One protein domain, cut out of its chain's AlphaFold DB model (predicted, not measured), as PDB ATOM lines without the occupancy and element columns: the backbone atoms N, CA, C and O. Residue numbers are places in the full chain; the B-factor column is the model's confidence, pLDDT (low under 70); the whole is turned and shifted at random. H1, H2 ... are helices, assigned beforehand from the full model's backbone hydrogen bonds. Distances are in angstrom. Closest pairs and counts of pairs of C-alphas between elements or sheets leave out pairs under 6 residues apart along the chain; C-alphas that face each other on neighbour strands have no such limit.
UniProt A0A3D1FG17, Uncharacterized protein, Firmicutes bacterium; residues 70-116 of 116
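This is residues 70 to 116 of the 116 residues of an uncharacterized protein of Firmicutes bacterium (UniProt A0A3D1FG17). Two long helices, H1 and H2, meet near one end of each and open away from there as a V, with a tight turn of chain at the corner. The space between the arms is empty, and beyond H2 residues 111 to 116 run on as a tail that ends the chain. The printed part has 47 residues with two named helices, H1 then H2, and no named strand; the class is all helix. The whole is loose, with a radius of gyration of the C-alphas of 13.5 A, and flat, spanning 42 by 23 by 12 A.

The printed part begins at Gly 70. H1 is residues 72 to 88, from C-alpha 72 at (80.453, 215.909, 181.293) to C-alpha 88 at (90.701, 222.797, 160.607), 24.1 A. H2 is residues 92 to 110, 26.6 A from C-alpha 92 at (82.057, 216.694, 158.748) to C-alpha 110 at (83.929, 196.149, 175.463).

H1 and H2 are close but not clearly touching, with 2 pairs of C-alphas within 8 A. Their closest C-alphas, those of Ile 85 and Pro 92, are 7.2 A apart. The helices run opposite ways at a shallow tilt of 34 degrees, only just short of steep. Their centres are 15.1 A apart. In H1 and H2 every O i to N i+4 pair is within hydrogen-bond range.

The two C-alphas farthest apart, those of Lys 89 and Gly 115, are 42.1 A apart. Residues 70 to 80, of which 72 to 80 belong to H1, stand free, and so do residues 100 to 116, of which 100 to 110 belong to H2. The printed part has no cut, and the link from H1 to H2 is tight, with 3 residues. The mean pLDDT of the printed part is 72.6; residues 88 to 90 and 107 to 116 are under 70.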
ATOM      1  N   GLY A  70      74.424 213.610 178.134       73.25
ATOM      2  CA  GLY A  70      74.094 213.139 179.480       73.25
ATOM      3  C   GLY A  70      75.233 213.348 180.477       73.25
ATOM      4  O   GLY A  70      74.970 213.660 181.639       73.25
ATOM      5  N   ASP A  71      76.481 213.224 180.020       80.12
ATOM      6  CA  ASP A  71      77.671 213.279 180.868       80.12
ATOM      7  C   ASP A  71      78.569 214.488 180.535       80.12
ATOM      8  O   ASP A  71      78.525 215.071 179.446       80.12
ATOM      9  N   VAL A  72      79.435 214.863 181.478       78.38
ATOM     10  CA  VAL A  72      80.453 215.909 181.293       78.38
ATOM     11  C   VAL A  72      81.396 215.533 180.143       78.38
ATOM     12  O   VAL A  72      81.854 216.409 179.406       78.38
ATOM     13  N   GLN A  73      81.642 214.234 179.939       75.62
ATOM     14  CA  GLN A  73      82.452 213.728 178.828       75.62
ATOM     15  C   GLN A  73      81.837 214.058 177.454       75.62
ATOM     16  O   GLN A  73      82.561 214.502 176.561       75.62
ATOM     17  N   ASP A  74      80.514 213.948 177.296       80.00
ATOM     18  CA  ASP A  74      79.821 214.239 176.029       80.00
ATOM     19  C   ASP A  74      79.905 215.726 175.664       80.00
ATOM     20  O   ASP A  74      80.124 216.090 174.505       80.00
ATOM     21  N   VAL A  75      79.786 216.599 176.671       81.19
ATOM     22  CA  VAL A  75      79.920 218.055 176.510       81.19
ATOM     23  C   VAL A  75      81.335 218.416 176.040       81.19
ATOM     24  O   VAL A  75      81.501 219.244 175.140       81.19
ATOM     25  N   VAL A  76      82.360 217.778 176.617       82.50
ATOM     26  CA  VAL A  76      83.768 218.003 176.252       82.50
ATOM     27  C   VAL A  76      84.051 217.521 174.827       82.50
ATOM     28  O   VAL A  76      84.672 218.252 174.050       82.50
ATOM     29  N   ILE A  77      83.559 216.336 174.450       80.69
ATOM     30  CA  ILE A  77      83.714 215.791 173.092       80.69
ATOM     31  C   ILE A  77      83.019 216.697 172.068       80.69
ATOM     32  O   ILE A  77      83.612 217.024 171.037       80.69
ATOM     33  N   LEU A  78      81.802 217.167 172.362       83.19
ATOM     34  CA  LEU A  78      81.084 218.102 171.495       83.19
ATOM     35  C   LEU A  78      81.868 219.407 171.298       83.19
ATOM     36  O   LEU A  78      82.009 219.869 170.163       83.19
ATOM     37  N   GLY A  79      82.417 219.975 172.374       83.12
ATOM     38  CA  GLY A  79      83.249 221.178 172.310       83.12
ATOM     39  C   GLY A  79      84.514 220.981 171.466       83.12
ATOM     40  O   GLY A  79      84.844 221.834 170.637       83.12
ATOM     41  N   LEU A  80      85.187 219.838 171.617       81.56
ATOM     42  CA  LEU A  80      86.403 219.508 170.873       81.56
ATOM     43  C   LEU A  80      86.130 219.313 169.373       81.56
ATOM     44  O   LEU A  80      86.866 219.844 168.537       81.56
ATOM     45  N   VAL A  81      85.045 218.620 169.018       77.94
ATOM     46  CA  VAL A  81      84.627 218.428 167.619       77.94
ATOM     47  C   VAL A  81      84.199 219.753 166.986       77.94
ATOM     48  O   VAL A  81      84.607 220.054 165.863       77.94
ATOM     49  N   LEU A  82      83.437 220.583 167.705       82.25
ATOM     50  CA  LEU A  82      83.037 221.906 167.224       82.25
ATOM     51  C   LEU A  82      84.265 222.788 166.945       82.25
ATOM     52  O   LEU A  82      84.347 223.431 165.896       82.25
ATOM     53  N   PHE A  83      85.250 222.766 167.844       82.50
ATOM     54  CA  PHE A  83      86.506 223.487 167.668       82.50
ATOM     55  C   PHE A  83      87.315 222.971 166.465       82.50
ATOM     56  O   PHE A  83      87.807 223.771 165.663       82.50
ATOM     57  N   ALA A  84      87.409 221.651 166.288       77.56
ATOM     58  CA  ALA A  84      88.105 221.035 165.159       77.56
ATOM     59  C   ALA A  84      87.472 221.409 163.806       77.56
ATOM     60  O   ALA A  84      88.189 221.747 162.861       77.56
ATOM     61  N   ILE A  85      86.138 221.426 163.715       79.00
ATOM     62  CA  ILE A  85      85.420 221.811 162.491       79.00
ATOM     63  C   ILE A  85      85.665 223.291 162.156       79.00
ATOM     64  O   ILE A  85      85.951 223.619 161.002       79.00
ATOM     65  N   LEU A  86      85.610 224.180 163.156       78.88
ATOM     66  CA  LEU A  86      85.783 225.623 162.956       78.88
ATOM     67  C   LEU A  86      87.219 226.007 162.573       78.88
ATOM     68  O   LEU A  86      87.405 226.888 161.732       78.88
ATOM     69  N   LYS A  87      88.236 225.359 163.158       72.50
ATOM     70  CA  LYS A  87      89.645 225.702 162.899       72.50
ATOM     71  C   LYS A  87      90.297 224.923 161.762       72.50
ATOM     72  O   LYS A  87      91.122 225.504 161.060       72.50
ATOM     73  N   MET A  88      89.975 223.643 161.568       61.06
ATOM     74  CA  MET A  88      90.701 222.797 160.607       61.06
ATOM     75  C   MET A  88      89.992 222.617 159.260       61.06
ATOM     76  O   MET A  88      90.535 221.922 158.404       61.06
ATOM     77  N   LYS A  89      88.812 223.225 159.031       62.16
ATOM     78  CA  LYS A  89      88.005 223.021 157.804       62.16
ATOM     79  C   LYS A  89      87.838 221.532 157.448       62.16
ATOM     80  O   LYS A  89      87.717 221.170 156.278       62.16
ATOM     81  N   ILE A  90      87.862 220.653 158.451       64.94
ATOM     82  CA  ILE A  90      87.712 219.216 158.236       64.94
ATOM     83  C   ILE A  90      86.273 218.969 157.806       64.94
ATOM     84  O   ILE A  90      85.328 219.465 158.421       64.94
ATOM     85  N   HIS A  91      86.110 218.205 156.729       75.25
ATOM     86  CA  HIS A  91      84.792 217.848 156.238       75.25
ATOM     87  C   HIS A  91      84.059 217.044 157.328       75.25
ATOM     88  O   HIS A  91      84.616 216.046 157.794       75.25
ATOM     89  N   PRO A  92      82.814 217.398 157.704       75.44
ATOM     90  CA  PRO A  92      82.057 216.694 158.748       75.44
ATOM     91  C   PRO A  92      81.977 215.176 158.535       75.44
ATOM     92  O   PRO A  92      81.924 214.406 159.485       75.44
ATOM     93  N   ILE A  93      82.048 214.744 157.274       79.62
ATOM     94  CA  ILE A  93      82.113 213.339 156.860       79.62
ATOM     95  C   ILE A  93      83.294 212.605 157.509       79.62
ATOM     96  O   ILE A  93      83.120 211.499 158.008       79.62
ATOM     97  N   ILE A  94      84.481 213.214 157.547       80.00
ATOM     98  CA  ILE A  94      85.674 212.593 158.136       80.00
ATOM     99  C   ILE A  94      85.498 212.466 159.654       80.00
ATOM    100  O   ILE A  94      85.830 211.427 160.217       80.00
ATOM    101  N   CYS A  95      84.904 213.471 160.310       75.44
ATOM    102  CA  CYS A  95      84.555 213.379 161.732       75.44
ATOM    103  C   CYS A  95      83.602 212.212 162.012       75.44
ATOM    104  O   CYS A  95      83.816 211.494 162.984       75.44
ATOM    105  N   ILE A  96      82.599 211.984 161.157       81.12
ATOM    106  CA  ILE A  96      81.673 210.850 161.304       81.12
ATOM    107  C   ILE A  96      82.422 209.521 161.164       81.12
ATOM    108  O   ILE A  96      82.214 208.622 161.974       81.12
ATOM    109  N   PHE A  97      83.331 209.397 160.193       84.06
ATOM    110  CA  PHE A  97      84.139 208.185 160.023       84.06
ATOM    111  C   PHE A  97      85.060 207.909 161.215       84.06
ATOM    112  O   PHE A  97      85.120 206.776 161.685       84.06
ATOM    113  N   VAL A  98      85.755 208.929 161.727       80.81
ATOM    114  CA  VAL A  98      86.644 208.785 162.891       80.81
ATOM    115  C   VAL A  98      85.842 208.471 164.152       80.81
ATOM    116  O   VAL A  98      86.229 207.580 164.901       80.81
ATOM    117  N   ALA A  99      84.701 209.132 164.366       76.44
ATOM    118  CA  ALA A  99      83.809 208.827 165.481       76.44
ATOM    119  C   ALA A  99      83.253 207.397 165.391       76.44
ATOM    120  O   ALA A  99      83.213 206.698 166.399       76.44
ATOM    121  N   ALA A 100      82.889 206.930 164.192       80.44
ATOM    122  CA  ALA A 100      82.445 205.556 163.973       80.44
ATOM    123  C   ALA A 100      83.568 204.540 164.247       80.44
ATOM    124  O   ALA A 100      83.342 203.556 164.944       80.44
ATOM    125  N   LEU A 101      84.787 204.795 163.759       83.50
ATOM    126  CA  LEU A 101      85.962 203.953 164.016       83.50
ATOM    127  C   LEU A 101      86.323 203.903 165.504       83.50
ATOM    128  O   LEU A 101      86.544 202.819 166.035       83.50
ATOM    129  N   LEU A 102      86.348 205.050 166.184       78.69
ATOM    130  CA  LEU A 102      86.613 205.130 167.621       78.69
ATOM    131  C   LEU A 102      85.505 204.457 168.436       78.69
ATOM    132  O   LEU A 102      85.810 203.736 169.381       78.69
ATOM    133  N   GLY A 103      84.241 204.631 168.046       77.12
ATOM    134  CA  GLY A 103      83.106 203.955 168.670       77.12
ATOM    135  C   GLY A 103      83.199 202.435 168.535       77.12
ATOM    136  O   GLY A 103      83.021 201.724 169.518       77.12
ATOM    137  N   ILE A 104      83.558 201.925 167.353       80.25
ATOM    138  CA  ILE A 104      83.768 200.486 167.134       80.25
ATOM    139  C   ILE A 104      85.006 199.987 167.889       80.25
ATOM    140  O   ILE A 104      84.965 198.899 168.447       80.25
ATOM    141  N   ALA A 105      86.095 200.752 167.954       80.00
ATOM    142  CA  ALA A 105      87.299 200.337 168.673       80.00
ATOM    143  C   ALA A 105      87.082 200.284 170.197       80.00
ATOM    144  O   ALA A 105      87.485 199.317 170.842       80.00
ATOM    145  N   LEU A 106      86.410 201.288 170.768       72.00
ATOM    146  CA  LEU A 106      86.133 201.372 172.206       72.00
ATOM    147  C   LEU A 106      85.007 200.418 172.629       72.00
ATOM    148  O   LEU A 106      85.145 199.700 173.617       72.00
ATOM    149  N   TRP A 107      83.908 200.358 171.870       63.97
ATOM    150  CA  TRP A 107      82.749 199.527 172.217       63.97
ATOM    151  C   TRP A 107      82.869 198.089 171.693       63.97
ATOM    152  O   TRP A 107      82.460 197.147 172.368       63.97
ATOM    153  N   GLY A 108      83.502 197.879 170.537       57.50
ATOM    154  CA  GLY A 108      83.835 196.543 170.032       57.50
ATOM    155  C   GLY A 108      84.872 195.818 170.896       57.50
ATOM    156  O   GLY A 108      84.817 194.596 170.994       57.50
ATOM    157  N   GLY A 109      85.746 196.549 171.601       52.78
ATOM    158  CA  GLY A 109      86.585 195.989 172.667       52.78
ATOM    159  C   GLY A 109      85.785 195.606 173.920       52.78
ATOM    160  O   GLY A 109      86.031 194.559 174.515       52.78
ATOM    161  N   MET A 110      84.770 196.399 174.283       50.03
ATOM    162  CA  MET A 110      83.929 196.149 175.463       50.03
ATOM    163  C   MET A 110      82.909 195.013 175.263       50.03
ATOM    164  O   MET A 110      82.475 194.401 176.234       50.03
ATOM    165  N   MET A 111      82.573 194.655 174.020       52.91
ATOM    166  CA  MET A 111      81.756 193.468 173.721       52.91
ATOM    167  C   MET A 111      82.533 192.142 173.883       52.91
ATOM    168  O   MET A 111      81.921 191.081 173.971       52.91
ATOM    169  N   LEU A 112      83.870 192.198 173.958       52.72
ATOM    170  CA  LEU A 112      84.763 191.046 174.154       52.72
ATOM    171  C   LEU A 112      85.042 190.730 175.637       52.72
ATOM    172  O   LEU A 112      85.629 189.691 175.930       52.72
ATOM    173  N   ILE A 113      84.586 191.575 176.570       53.09
ATOM    174  CA  ILE A 113      84.643 191.324 178.019       53.09
ATOM    175  C   ILE A 113      83.220 191.406 178.601       53.09
ATOM    176  O   ILE A 113      82.873 192.375 179.275       53.09
ATOM    177  N   PRO A 114      82.352 190.409 178.350       48.06
ATOM    178  CA  PRO A 114      81.131 190.254 179.122       48.06
ATOM    179  C   PRO A 114      81.503 189.594 180.457       48.06
ATOM    180  O   PRO A 114      81.600 188.370 180.527       48.06
ATOM    181  N   GLY A 115      81.739 190.381 181.511       61.22
ATOM    182  CA  GLY A 115      81.832 189.812 182.861       61.22
ATOM    183  C   GLY A 115      82.768 190.472 183.870       61.22
ATOM    184  O   GLY A 115      83.534 189.751 184.507       61.22
ATOM    185  N   LEU A 116      82.662 191.783 184.096       40.88
ATOM    186  CA  LEU A 116      82.915 192.332 185.434       40.88
ATOM    187  C   LEU A 116      81.922 193.446 185.762       40.88
ATOM    188  O   LEU A 116      81.728 194.315 184.885       40.88
TER     189      LEU A 116